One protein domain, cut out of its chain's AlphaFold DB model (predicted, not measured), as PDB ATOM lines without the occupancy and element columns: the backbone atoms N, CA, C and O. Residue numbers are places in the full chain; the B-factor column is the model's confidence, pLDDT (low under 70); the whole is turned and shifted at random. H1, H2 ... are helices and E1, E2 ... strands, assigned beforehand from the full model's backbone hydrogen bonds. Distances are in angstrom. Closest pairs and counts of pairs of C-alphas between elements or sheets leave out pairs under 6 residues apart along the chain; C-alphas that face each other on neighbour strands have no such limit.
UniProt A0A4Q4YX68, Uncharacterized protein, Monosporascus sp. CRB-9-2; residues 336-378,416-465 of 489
ATOM      1  N   PHE A 336      -5.286 127.533  40.393       93.38
ATOM      2  CA  PHE A 336      -4.521 126.421  39.856       93.38
ATOM      3  C   PHE A 336      -4.345 125.370  40.949       93.38
ATOM      4  O   PHE A 336      -4.082 125.708  42.106       93.38
ATOM      5  N   ASP A 337      -4.469 124.099  40.573       93.94
ATOM      6  CA  ASP A 337      -4.046 122.982  41.413       93.94
ATOM      7  C   ASP A 337      -2.511 122.986  41.506       93.94
ATOM      8  O   ASP A 337      -1.822 122.894  40.488       93.94
ATOM      9  N   VAL A 338      -1.973 123.110  42.721       95.56
ATOM     10  CA  VAL A 338      -0.528 123.137  43.001       95.56
ATOM     11  C   VAL A 338      -0.159 122.118  44.067       95.56
ATOM     12  O   VAL A 338      -0.941 121.841  44.975       95.56
ATOM     13  N   ARG A 339       1.065 121.594  44.004       96.00
ATOM     14  CA  ARG A 339       1.601 120.676  45.017       96.00
ATOM     15  C   ARG A 339       2.618 121.391  45.905       96.00
ATOM     16  O   ARG A 339       3.714 121.726  45.458       96.00
ATOM     17  N   LEU A 340       2.266 121.615  47.166       97.94
ATOM     18  CA  LEU A 340       3.123 122.287  48.141       97.94
ATOM     19  C   LEU A 340       3.910 121.252  48.949       97.94
ATOM     20  O   LEU A 340       3.318 120.368  49.566       97.94
ATOM     21  N   THR A 341       5.233 121.396  48.974       97.81
ATOM     22  CA  THR A 341       6.125 120.736  49.932       97.81
ATOM     23  C   THR A 341       6.440 121.747  51.026       97.81
ATOM     24  O   THR A 341       7.209 122.685  50.820       97.81
ATOM     25  N   ILE A 342       5.792 121.592  52.177       98.19
ATOM     26  CA  ILE A 342       5.871 122.526  53.299       98.19
ATOM     27  C   ILE A 342       6.930 122.017  54.276       98.19
ATOM     28  O   ILE A 342       6.753 120.963  54.882       98.19
ATOM     29  N   LEU A 343       8.011 122.778  54.450       97.44
ATOM     30  CA  LEU A 343       9.098 122.473  55.385       97.44
ATOM     31  C   LEU A 343       8.969 123.356  56.630       97.44
ATOM     32  O   LEU A 343       9.431 124.499  56.627       97.44
ATOM     33  N   TRP A 344       8.344 122.861  57.700       96.75
ATOM     34  CA  TRP A 344       8.274 123.603  58.961       96.75
ATOM     35  C   TRP A 344       9.535 123.340  59.790       96.75
ATOM     36  O   TRP A 344       9.742 122.241  60.313       96.75
ATOM     37  N   LEU A 345      10.395 124.359  59.888       93.94
ATOM     38  CA  LEU A 345      11.712 124.263  60.521       93.94
ATOM     39  C   LEU A 345      11.615 123.753  61.968       93.94
ATOM     40  O   LEU A 345      10.853 124.278  62.779       93.94
ATOM     41  N   GLY A 346      12.397 122.717  62.283       91.38
ATOM     42  CA  GLY A 346      12.414 122.076  63.603       91.38
ATOM     43  C   GLY A 346      11.193 121.203  63.926       91.38
ATOM     44  O   GLY A 346      11.111 120.693  65.041       91.38
ATOM     45  N   ARG A 347      10.257 121.023  62.983       93.31
ATOM     46  CA  ARG A 347       9.083 120.149  63.127       93.31
ATOM     47  C   ARG A 347       9.090 119.035  62.079       93.31
ATOM     48  O   ARG A 347       9.391 117.899  62.431       93.31
ATOM     49  N   GLY A 348       8.880 119.344  60.799       94.62
ATOM     50  CA  GLY A 348       8.881 118.316  59.754       94.62
ATOM     51  C   GLY A 348       8.538 118.812  58.351       94.62
ATOM     52  O   GLY A 348       8.383 120.010  58.110       94.62
ATOM     53  N   GLU A 349       8.405 117.859  57.430       95.75
ATOM     54  CA  GLU A 349       7.920 118.058  56.063       95.75
ATOM     55  C   GLU A 349       6.487 117.528  55.931       95.75
ATOM     56  O   GLU A 349       6.198 116.423  56.384       95.75
ATOM     57  N   GLN A 350       5.610 118.272  55.252       95.81
ATOM     58  CA  GLN A 350       4.306 117.778  54.804       95.81
ATOM     59  C   GLN A 350       4.085 118.143  53.336       95.81
ATOM     60  O   GLN A 350       4.371 119.262  52.910       95.81
ATOM     61  N   ARG A 351       3.527 117.208  52.560       95.38
ATOM     62  CA  ARG A 351       3.131 117.429  51.161       95.38
ATOM     63  C   ARG A 351       1.612 117.549  51.060       95.38
ATOM     64  O   ARG A 351       0.896 116.749  51.660       95.38
ATOM     65  N   VAL A 352       1.117 118.535  50.314       96.25
ATOM     66  CA  VAL A 352      -0.322 118.787  50.111       96.25
ATOM     67  C   VAL A 352      -0.598 119.225  48.669       96.25
ATOM     68  O   VAL A 352       0.262 119.819  48.020       96.25
ATOM     69  N   LEU A 353      -1.787 118.901  48.155       94.81
ATOM     70  CA  LEU A 353      -2.314 119.403  46.884       94.81
ATOM     71  C   LEU A 353      -3.394 120.445  47.203       94.81
ATOM     72  O   LEU A 353      -4.347 120.123  47.909       94.81
ATOM     73  N   GLU A 354      -3.229 121.672  46.721       96.12
ATOM     74  CA  GLU A 354      -4.000 122.846  47.152       96.12
ATOM     75  C   GLU A 354      -4.424 123.704  45.948       96.12
ATOM     76  O   GLU A 354      -3.765 123.674  44.907       96.12
ATOM     77  N   ARG A 355      -5.504 124.490  46.076       95.38
ATOM     78  CA  ARG A 355      -5.970 125.398  45.008       95.38
ATOM     79  C   ARG A 355      -5.654 126.852  45.327       95.38
ATOM     80  O   ARG A 355      -6.308 127.471  46.161       95.38
ATOM     81  N   VAL A 356      -4.681 127.420  44.616       96.50
ATOM     82  CA  VAL A 356      -4.173 128.780  44.869       96.50
ATOM     83  C   VAL A 356      -4.257 129.671  43.634       96.50
ATOM     84  O   VAL A 356      -4.241 129.199  42.498       96.50
ATOM     85  N   ARG A 357      -4.294 130.989  43.852       96.38
ATOM     86  CA  ARG A 357      -3.993 131.967  42.794       96.38
ATOM     87  C   ARG A 357      -2.502 131.861  42.429       96.38
ATOM     88  O   ARG A 357      -1.704 131.558  43.320       96.38
ATOM     89  N   PRO A 358      -2.094 132.152  41.183       95.62
ATOM     90  CA  PRO A 358      -0.698 132.061  40.759       95.62
ATOM     91  C   PRO A 358       0.114 133.255  41.294       95.62
ATOM     92  O   PRO A 358       0.484 134.157  40.548       95.62
ATOM     93  N   SER A 359       0.367 133.294  42.605       97.06
ATOM     94  CA  SER A 359       1.137 134.363  43.251       97.06
ATOM     95  C   SER A 359       1.936 133.866  44.459       97.06
ATOM     96  O   SER A 359       1.507 132.971  45.192       97.06
ATOM     97  N   ILE A 360       3.108 134.465  44.688       97.56
ATOM     98  CA  ILE A 360       3.990 134.168  45.825       97.56
ATOM     99  C   ILE A 360       3.285 134.434  47.163       97.56
ATOM    100  O   ILE A 360       3.442 133.656  48.107       97.56
ATOM    101  N   SER A 361       2.507 135.512  47.264       97.75
ATOM    102  CA  SER A 361       1.735 135.840  48.464       97.75
ATOM    103  C   SER A 361       0.597 134.848  48.699       97.75
ATOM    104  O   SER A 361       0.436 134.397  49.830       97.75
ATOM    105  N   ALA A 362      -0.110 134.414  47.649       97.31
ATOM    106  CA  ALA A 362      -1.144 133.379  47.759       97.31
ATOM    107  C   ALA A 362      -0.568 132.014  48.191       97.31
ATOM    108  O   ALA A 362      -1.117 131.367  49.083       97.31
ATOM    109  N   LEU A 363       0.582 131.609  47.633       97.94
ATOM    110  CA  LEU A 363       1.312 130.403  48.050       97.94
ATOM    111  C   LEU A 363       1.709 130.458  49.534       97.94
ATOM    112  O   LEU A 363       1.538 129.479  50.265       97.94
ATOM    113  N   LYS A 364       2.210 131.609  50.004       97.94
ATOM    114  CA  LYS A 364       2.560 131.824  51.418       97.94
ATOM    115  C   LYS A 364       1.326 131.801  52.318       97.94
ATOM    116  O   LYS A 364       1.369 131.176  53.372       97.94
ATOM    117  N   GLU A 365       0.241 132.462  51.923       97.69
ATOM    118  CA  GLU A 365      -1.002 132.525  52.695       97.69
ATOM    119  C   GLU A 365      -1.620 131.134  52.876       97.69
ATOM    120  O   GLU A 365      -1.861 130.728  54.015       97.69
ATOM    121  N   ALA A 366      -1.775 130.371  51.787       97.88
ATOM    122  CA  ALA A 366      -2.266 128.993  51.819       97.88
ATOM    123  C   ALA A 366      -1.387 128.097  52.707       97.88
ATOM    124  O   ALA A 366      -1.893 127.403  53.588       97.88
ATOM    125  N   THR A 367      -0.059 128.188  52.561       98.12
ATOM    126  CA  THR A 367       0.900 127.456  53.408       98.12
ATOM    127  C   THR A 367       0.722 127.782  54.895       98.12
ATOM    128  O   THR A 367       0.673 126.886  55.738       98.12
ATOM    129  N   LEU A 368       0.601 129.066  55.240       97.31
ATOM    130  CA  LEU A 368       0.438 129.510  56.625       97.31
ATOM    131  C   LEU A 368      -0.944 129.158  57.194       97.31
ATOM    132  O   LEU A 368      -1.058 128.906  58.392       97.31
ATOM    133  N   ALA A 369      -1.993 129.121  56.368       96.75
ATOM    134  CA  ALA A 369      -3.306 128.613  56.758       96.75
ATOM    135  C   ALA A 369      -3.261 127.099  57.030       96.75
ATOM    136  O   ALA A 369      -3.760 126.648  58.066       96.75
ATOM    137  N   TYR A 370      -2.590 126.330  56.166       97.19
ATOM    138  CA  TYR A 370      -2.395 124.890  56.331       97.19
ATOM    139  C   TYR A 370      -1.631 124.563  57.623       97.19
ATOM    140  O   TYR A 370      -2.130 123.805  58.452       97.19
ATOM    141  N   VAL A 371      -0.476 125.199  57.867       96.50
ATOM    142  CA  VAL A 371       0.331 124.966  59.083       96.50
ATOM    143  C   VAL A 371      -0.433 125.304  60.368       96.50
ATOM    144  O   VAL A 371      -0.342 124.565  61.344       96.50
ATOM    145  N   ARG A 372      -1.238 126.377  60.382       94.88
ATOM    146  CA  ARG A 372      -2.064 126.739  61.553       94.88
ATOM    147  C   ARG A 372      -3.188 125.739  61.837       94.88
ATOM    148  O   ARG A 372      -3.598 125.619  62.986       94.88
ATOM    149  N   THR A 373      -3.704 125.066  60.811       95.38
ATOM    150  CA  THR A 373      -4.842 124.133  60.923       95.38
ATOM    151  C   THR A 373      -4.412 122.678  61.107       95.38
ATOM    152  O   THR A 373      -5.127 121.917  61.753       95.38
ATOM    153  N   HIS A 374      -3.232 122.304  60.607       95.75
ATOM    154  CA  HIS A 374      -2.699 120.938  60.613       95.75
ATOM    155  C   HIS A 374      -1.382 120.835  61.400       95.75
ATOM    156  O   HIS A 374      -0.509 120.044  61.058       95.75
ATOM    157  N   ALA A 375      -1.211 121.639  62.456       93.69
ATOM    158  CA  ALA A 375       0.068 121.774  63.160       93.69
ATOM    159  C   ALA A 375       0.647 120.444  63.696       93.69
ATOM    160  O   ALA A 375       1.864 120.271  63.718       93.69
ATOM    161  N   SER A 376      -0.218 119.499  64.079       92.81
ATOM    162  CA  SER A 376       0.153 118.155  64.541       92.81
ATOM    163  C   SER A 376       0.652 117.222  63.431       92.81
ATOM    164  O   SER A 376       1.385 116.287  63.731       92.81
ATOM    165  N   ALA A 377       0.325 117.475  62.157       91.69
ATOM    166  CA  ALA A 377       0.831 116.683  61.030       91.69
ATOM    167  C   ALA A 377       2.351 116.843  60.828       91.69
ATOM    168  O   ALA A 377       2.984 116.010  60.192       91.69
ATOM    169  N   PHE A 378       2.937 117.899  61.398       92.88
ATOM    170  CA  PHE A 378       4.371 118.176  61.352       92.88
ATOM    171  C   PHE A 378       5.129 117.686  62.598       92.88
ATOM    172  O   PHE A 378       6.314 117.977  62.718       92.88
ATOM    173  N   HIS A 416       3.478 133.609  65.498       91.69
ATOM    174  CA  HIS A 416       3.889 134.389  64.349       91.69
ATOM    175  C   HIS A 416       4.703 133.462  63.447       91.69
ATOM    176  O   HIS A 416       5.779 133.010  63.826       91.69
ATOM    177  N   LEU A 417       4.141 133.133  62.287       95.38
ATOM    178  CA  LEU A 417       4.701 132.195  61.320       95.38
ATOM    179  C   LEU A 417       5.025 132.939  60.025       95.38
ATOM    180  O   LEU A 417       4.210 133.730  59.541       95.38
ATOM    181  N   ARG A 418       6.196 132.658  59.450       96.44
ATOM    182  CA  ARG A 418       6.718 133.293  58.237       96.44
ATOM    183  C   ARG A 418       7.016 132.231  57.181       96.44
ATOM    184  O   ARG A 418       7.874 131.383  57.394       96.44
ATOM    185  N   ALA A 419       6.351 132.315  56.031       97.38
ATOM    186  CA  ALA A 419       6.584 131.424  54.895       97.38
ATOM    187  C   ALA A 419       7.505 132.063  53.840       97.38
ATOM    188  O   ALA A 419       7.367 133.242  53.492       97.38
ATOM    189  N   VAL A 420       8.424 131.264  53.298       97.50
ATOM    190  CA  VAL A 420       9.353 131.622  52.219       97.50
ATOM    191  C   VAL A 420       9.304 130.527  51.159       97.50
ATOM    192  O   VAL A 420       9.687 129.392  51.427       97.50
ATOM    193  N   VAL A 421       8.851 130.870  49.952       97.94
ATOM    194  CA  VAL A 421       8.963 129.981  48.786       97.94
ATOM    195  C   VAL A 421      10.447 129.885  48.432       97.94
ATOM    196  O   VAL A 421      11.079 130.912  48.184       97.94
ATOM    197  N   ARG A 422      11.008 128.675  48.476       98.00
ATOM    198  CA  ARG A 422      12.429 128.406  48.211       98.00
ATOM    199  C   ARG A 422      12.651 127.916  46.791       98.00
ATOM    200  O   ARG A 422      13.552 128.413  46.125       98.00
ATOM    201  N   GLN A 423      11.813 126.996  46.321       97.62
ATOM    202  CA  GLN A 423      11.969 126.361  45.016       97.62
ATOM    203  C   GLN A 423      10.616 126.228  44.314       97.62
ATOM    204  O   GLN A 423       9.591 126.022  44.966       97.62
ATOM    205  N   ALA A 424      10.618 126.315  42.988       96.94
ATOM    206  CA  ALA A 424       9.509 125.903  42.134       96.94
ATOM    207  C   ALA A 424       9.985 124.780  41.202       96.94
ATOM    208  O   ALA A 424      11.116 124.817  40.723       96.94
ATOM    209  N   MET A 425       9.144 123.777  40.968       94.44
ATOM    210  CA  MET A 425       9.457 122.587  40.176       94.44
ATOM    211  C   MET A 425       8.358 122.323  39.148       94.44
ATOM    212  O   MET A 425       7.172 122.262  39.495       94.44
ATOM    213  N   PHE A 426       8.764 122.132  37.895       92.44
ATOM    214  CA  PHE A 426       7.883 121.918  36.747       92.44
ATOM    215  C   PHE A 426       8.434 120.741  35.933       92.44
ATOM    216  O   PHE A 426       9.465 120.850  35.272       92.44
ATOM    217  N   GLY A 427       7.798 119.572  36.054       86.44
ATOM    218  CA  GLY A 427       8.421 118.308  35.641       86.44
ATOM    219  C   GLY A 427       9.767 118.102  36.349       86.44
ATOM    220  O   GLY A 427       9.830 118.134  37.580       86.44
ATOM    221  N   ARG A 428      10.843 117.957  35.565       83.50
ATOM    222  CA  ARG A 428      12.233 117.794  36.044       83.50
ATOM    223  C   ARG A 428      12.951 119.101  36.366       83.50
ATOM    224  O   ARG A 428      14.002 119.071  37.001       83.50
ATOM    225  N   GLU A 429      12.447 120.231  35.881       91.50
ATOM    226  CA  GLU A 429      13.142 121.512  35.989       91.50
ATOM    227  C   GLU A 429      12.867 122.150  37.353       91.50
ATOM    228  O   GLU A 429      11.722 122.198  37.806       91.50
ATOM    229  N   SER A 430      13.919 122.644  38.012       93.81
ATOM    230  CA  SER A 430      13.836 123.229  39.353       93.81
ATOM    231  C   SER A 430      14.442 124.633  39.379       93.81
ATOM    232  O   SER A 430      15.559 124.835  38.902       93.81
ATOM    233  N   TYR A 431      13.717 125.580  39.968       95.94
ATOM    234  CA  TYR A 431      14.027 127.007  39.956       95.94
ATOM    235  C   TYR A 431      14.143 127.534  41.380       95.94
ATOM    236  O   TYR A 431      13.225 127.352  42.180       95.94
ATOM    237  N   ASP A 432      15.248 128.214  41.690       97.00
ATOM    238  CA  ASP A 432      15.372 128.987  42.926       97.00
ATOM    239  C   ASP A 432      14.396 130.173  42.910       97.00
ATOM    240  O   ASP A 432      14.451 131.040  42.038       97.00
ATOM    241  N   MET A 433      13.523 130.226  43.913       97.38
ATOM    242  CA  MET A 433      12.561 131.310  44.107       97.38
ATOM    243  C   MET A 433      13.028 132.322  45.164       97.38
ATOM    244  O   MET A 433      12.377 133.352  45.344       97.38
ATOM    245  N   THR A 434      14.158 132.093  45.847       96.25
ATOM    246  CA  THR A 434      14.687 133.027  46.860       96.25
ATOM    247  C   THR A 434      15.284 134.294  46.239       96.25
ATOM    248  O   THR A 434      15.223 135.379  46.836       96.25
ATOM    249  N   THR A 435      15.800 134.194  45.011       96.12
ATOM    250  CA  THR A 435      16.225 135.333  44.184       96.12
ATOM    251  C   THR A 435      15.064 136.043  43.484       96.12
ATOM    252  O   THR A 435      15.199 137.224  43.156       96.12
ATOM    253  N   TYR A 436      13.904 135.396  43.320       96.19
ATOM    254  CA  TYR A 436      12.731 135.996  42.680       96.19
ATOM    255  C   TYR A 436      12.208 137.219  43.461       96.19
ATOM    256  O   TYR A 436      12.305 137.302  44.692       96.19
ATOM    257  N   ARG A 437      11.693 138.218  42.731       95.44
ATOM    258  CA  ARG A 437      11.224 139.506  43.289       95.44
ATOM    259  C   ARG A 437       9.811 139.909  42.863       95.44
ATOM    260  O   ARG A 437       9.289 140.874  43.410       95.44
ATOM    261  N   GLY A 438       9.200 139.196  41.919       96.31
ATOM    262  CA  GLY A 438       7.788 139.382  41.587       96.31
ATOM    263  C   GLY A 438       6.873 138.738  42.633       96.31
ATOM    264  O   GLY A 438       7.303 137.863  43.387       96.31
ATOM    265  N   ASP A 439       5.606 139.151  42.651       96.94
ATOM    266  CA  ASP A 439       4.545 138.378  43.306       96.94
ATOM    267  C   ASP A 439       3.756 137.532  42.300       96.94
ATOM    268  O   ASP A 439       3.475 136.374  42.589       96.94
ATOM    269  N   ASP A 440       3.454 138.084  41.119       96.06
ATOM    270  CA  ASP A 440       2.754 137.392  40.030       96.06
ATOM    271  C   ASP A 440       3.558 136.204  39.485       96.06
ATOM    272  O   ASP A 440       4.704 136.349  39.064       96.06
ATOM    273  N   LEU A 441       2.921 135.034  39.438       95.81
ATOM    274  CA  LEU A 441       3.442 133.814  38.828       95.81
ATOM    275  C   LEU A 441       2.598 133.370  37.622       95.81
ATOM    276  O   LEU A 441       2.875 132.311  37.067       95.81
ATOM    277  N   THR A 442       1.604 134.145  37.172       93.25
ATOM    278  CA  THR A 442       0.668 133.754  36.095       93.25
ATOM    279  C   THR A 442       1.401 133.299  34.834       93.25
ATOM    280  O   THR A 442       1.058 132.268  34.260       93.25
ATOM    281  N   LYS A 443       2.471 134.006  34.442       90.25
ATOM    282  CA  LYS A 443       3.327 133.616  33.306       90.25
ATOM    283  C   LYS A 443       4.082 132.309  33.548       90.25
ATOM    284  O   LYS A 443       4.191 131.500  32.636       90.25
ATOM    285  N   LEU A 444       4.588 132.101  34.764       89.88
ATOM    286  CA  LEU A 444       5.321 130.891  35.143       89.88
ATOM    287  C   LEU A 444       4.390 129.672  35.101       89.88
ATOM    288  O   LEU A 444       4.723 128.662  34.496       89.88
ATOM    289  N   PHE A 445       3.181 129.801  35.651       89.62
ATOM    290  CA  PHE A 445       2.155 128.762  35.583       89.62
ATOM    291  C   PHE A 445       1.763 128.479  34.125       89.62
ATOM    292  O   PHE A 445       1.887 127.343  33.683       89.62
ATOM    293  N   ALA A 446       1.378 129.504  33.355       86.25
ATOM    294  CA  ALA A 446       0.893 129.343  31.982       86.25
ATOM    295  C   ALA A 446       1.931 128.767  30.998       86.25
ATOM    296  O   ALA A 446       1.548 128.075  30.060       86.25
ATOM    297  N   VAL A 447       3.227 129.046  31.190       80.44
ATOM    298  CA  VAL A 447       4.308 128.536  30.322       80.44
ATOM    299  C   VAL A 447       4.805 127.155  30.761       80.44
ATOM    300  O   VAL A 447       5.271 126.385  29.923       80.44
ATOM    301  N   MET A 448       4.727 126.827  32.056       77.25
ATOM    302  CA  MET A 448       5.394 125.640  32.612       77.25
ATOM    303  C   MET A 448       4.448 124.521  33.069       77.25
ATOM    304  O   MET A 448       4.896 123.389  33.267       77.25
ATOM    305  N   SER A 449       3.135 124.760  33.172       71.56
ATOM    306  CA  SER A 449       2.140 123.696  33.385       71.56
ATOM    307  C   SER A 449       1.844 122.916  32.091       71.56
ATOM    308  O   SER A 449       0.694 122.802  31.664       71.56
ATOM    309  N   ASN A 450       2.885 122.357  31.463       79.06
ATOM    310  CA  ASN A 450       2.805 121.477  30.289       79.06
ATOM    311  C   ASN A 450       2.219 120.104  30.685       79.06
ATOM    312  O   ASN A 450       2.922 119.100  30.741       79.06
ATOM    313  N   GLY A 451       0.947 120.075  31.099       78.62
ATOM    314  CA  GLY A 451       0.249 118.903  31.656       78.62
ATOM    315  C   GLY A 451       0.698 118.469  33.066       78.62
ATOM    316  O   GLY A 451      -0.014 117.722  33.750       78.62
ATOM    317  N   SER A 452       1.858 118.940  33.536       86.62
ATOM    318  CA  SER A 452       2.343 118.692  34.897       86.62
ATOM    319  C   SER A 452       1.653 119.602  35.926       86.62
ATOM    320  O   SER A 452       1.271 120.732  35.623       86.62
ATOM    321  N   ILE A 453       1.485 119.095  37.152       91.56
ATOM    322  CA  ILE A 453       1.015 119.902  38.289       91.56
ATOM    323  C   ILE A 453       2.244 120.613  38.868       91.56
ATOM    324  O   ILE A 453       3.164 119.912  39.312       91.56
ATOM    325  N   PRO A 454       2.281 121.959  38.879       94.56
ATOM    326  CA  PRO A 454       3.429 122.708  39.370       94.56
ATOM    327  C   PRO A 454       3.610 122.486  40.874       94.56
ATOM    328  O   PRO A 454       2.641 122.413  41.639       94.56
ATOM    329  N   SER A 455       4.865 122.357  41.297       95.75
ATOM    330  CA  SER A 455       5.223 122.033  42.677       95.75
ATOM    331  C   SER A 455       6.070 123.138  43.302       95.75
ATOM    332  O   SER A 455       6.939 123.690  42.637       95.75
ATOM    333  N   PHE A 456       5.858 123.445  44.581       97.81
ATOM    334  CA  PHE A 456       6.581 124.511  45.282       97.81
ATOM    335  C   PHE A 456       7.123 124.017  46.621       97.81
ATOM    336  O   PHE A 456       6.366 123.492  47.436       97.81
ATOM    337  N   GLU A 457       8.417 124.218  46.865       98.06
ATOM    338  CA  GLU A 457       9.024 124.026  48.182       98.06
ATOM    339  C   GLU A 457       8.908 125.332  48.977       98.06
ATOM    340  O   GLU A 457       9.347 126.395  48.519       98.06
ATOM    341  N   ILE A 458       8.285 125.274  50.154       98.31
ATOM    342  CA  ILE A 458       7.986 126.446  50.977       98.31
ATOM    343  C   ILE A 458       8.434 126.174  52.411       98.31
ATOM    344  O   ILE A 458       7.821 125.393  53.139       98.31
ATOM    345  N   ALA A 459       9.499 126.854  52.828       97.75
ATOM    346  CA  ALA A 459       9.965 126.810  54.205       97.75
ATOM    347  C   ALA A 459       9.100 127.711  55.090       97.75
ATOM    348  O   ALA A 459       8.834 128.869  54.752       97.75
ATOM    349  N   VAL A 460       8.691 127.186  56.241       97.69
ATOM    350  CA  VAL A 460       7.951 127.908  57.274       97.69
ATOM    351  C   VAL A 460       8.823 128.010  58.510       97.69
ATOM    352  O   VAL A 460       9.251 127.010  59.084       97.69
ATOM    353  N   ASP A 461       9.069 129.246  58.917       96.12
ATOM    354  CA  ASP A 461       9.761 129.601  60.142       96.12
ATOM    355  C   ASP A 461       8.742 130.069  61.191       96.12
ATOM    356  O   ASP A 461       7.750 130.732  60.869       96.12
ATOM    357  N   SER A 462       9.003 129.734  62.449       91.19
ATOM    358  CA  SER A 462       8.332 130.300  63.615       91.19
ATOM    359  C   SER A 462       9.337 131.229  64.294       91.19
ATOM    360  O   SER A 462       9.944 130.794  65.277       91.19
ATOM    361  N   PRO A 463       9.545 132.467  63.787       83.38
ATOM    362  CA  PRO A 463      10.536 133.398  64.314       83.38
ATOM    363  C   PRO A 463      10.482 133.439  65.835       83.38
ATOM    364  O   PRO A 463       9.500 133.896  66.428       83.38
ATOM    365  N   VAL A 464      11.547 132.920  66.456       75.94
ATOM    366  CA  VAL A 464      11.695 132.873  67.908       75.94
ATOM    367  C   VAL A 464      11.549 134.300  68.400       75.94
ATOM    368  O   VAL A 464      12.409 135.136  68.121       75.94
ATOM    369  N   ARG A 465      10.439 134.593  69.093       70.06
ATOM    370  CA  ARG A 465      10.201 135.912  69.679       70.06
ATOM    371  C   ARG A 465      11.445 136.236  70.507       70.06
ATOM    372  O   ARG A 465      11.667 135.514  71.483       70.06
TER     373      ARG A 465
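This is residues 336 to 378 and 416 to 465 of the 489 residues of an uncharacterized protein of Monosporascus sp. CRB-9-2 (UniProt A0A4Q4YX68). A strongly twisted sheet of five strands curls round one long helix, H1. The short helix H2 lies over E2 near the end of H1, and H3 lies beside the strands at the other end of the sheet. There are 93 residues printed, with three named helices and five named strands in the order E1 E2 H1 H2 E3 E4 H3 E5. The sheet is mixed, in the order E2 E1 E5 E3 E4, and the class is mixed, helices and strands. The whole is compact, with a radius of gyration of the C-alphas of 12.8 A, and elongated, spanning 39 by 25 by 21 A.

Start with E1, residues 336 to 344, and E2, residues 348 to 356, an antiparallel hairpin in which N 340 and O 352, 2.8 A apart, are within hydrogen-bond range. At residue 353 E2 bends by 66 degrees. Next comes H1, residues 360 to 373, on the sheet; its closest C-alphas to E2 are those of Ala 362 and Val 356, 6.2 A apart. H2, residues 375 to 378, meets H1 only through their link and is on the sheet over E2; its height over the sheet is 7.7 A, on a local plane fitted to only 6 C-alphas. Past the cut, look at E3, residues 418 to 426, where the C-alphas of Ala 419 and Lys 364 are its closest to H1, 5.3 A. E3 forms an antiparallel hairpin with E4, residues 429 to 432; N 424 and O 431 are 2.9 A apart. H3, residues 442 to 448, is on the sheet, over none of its strands; its closest C-alphas to E3 are those of Met 448 and Phe 426, 6.1 A. H1 and H3 are on the same face, giving two layers, helices on one face of a sheet, and they are apart. E5, residues 455 to 461, is parallel to E1, with N 341 and O 456 2.8 A apart, and antiparallel to E3, with N 420 and O 459 2.8 A apart. E4, H3 and E5 make a split strand-helix-strand unit, two strands running the same way with E3 between them, and its crossover is right-handed. In H1 and H3 every O i to N i+4 pair is within hydrogen-bond range; H2 is too short for one.

Find C-alpha 336 at (-4.521, 126.421, 39.856), where E1 begins and runs 23.2 A; E2 runs 22.4 A. H1 starts at C-alpha 360, (3.990, 134.168, 45.825), and runs 20.2 A. E3 is 24.3 A long, and E5 runs 19.6 A to C-alpha 461 at (9.761, 129.601, 60.142).

The two C-alphas farthest apart are those of Gly 451 and Arg 465, 42.8 A. Residues 379 to 415 are not printed, and C-alphas 378 and 416 are 16.5 A apart across the cut. Of the links that are printed whole, none is long. The mean pLDDT of the printed part is 93.6, and no printed residue is under 70.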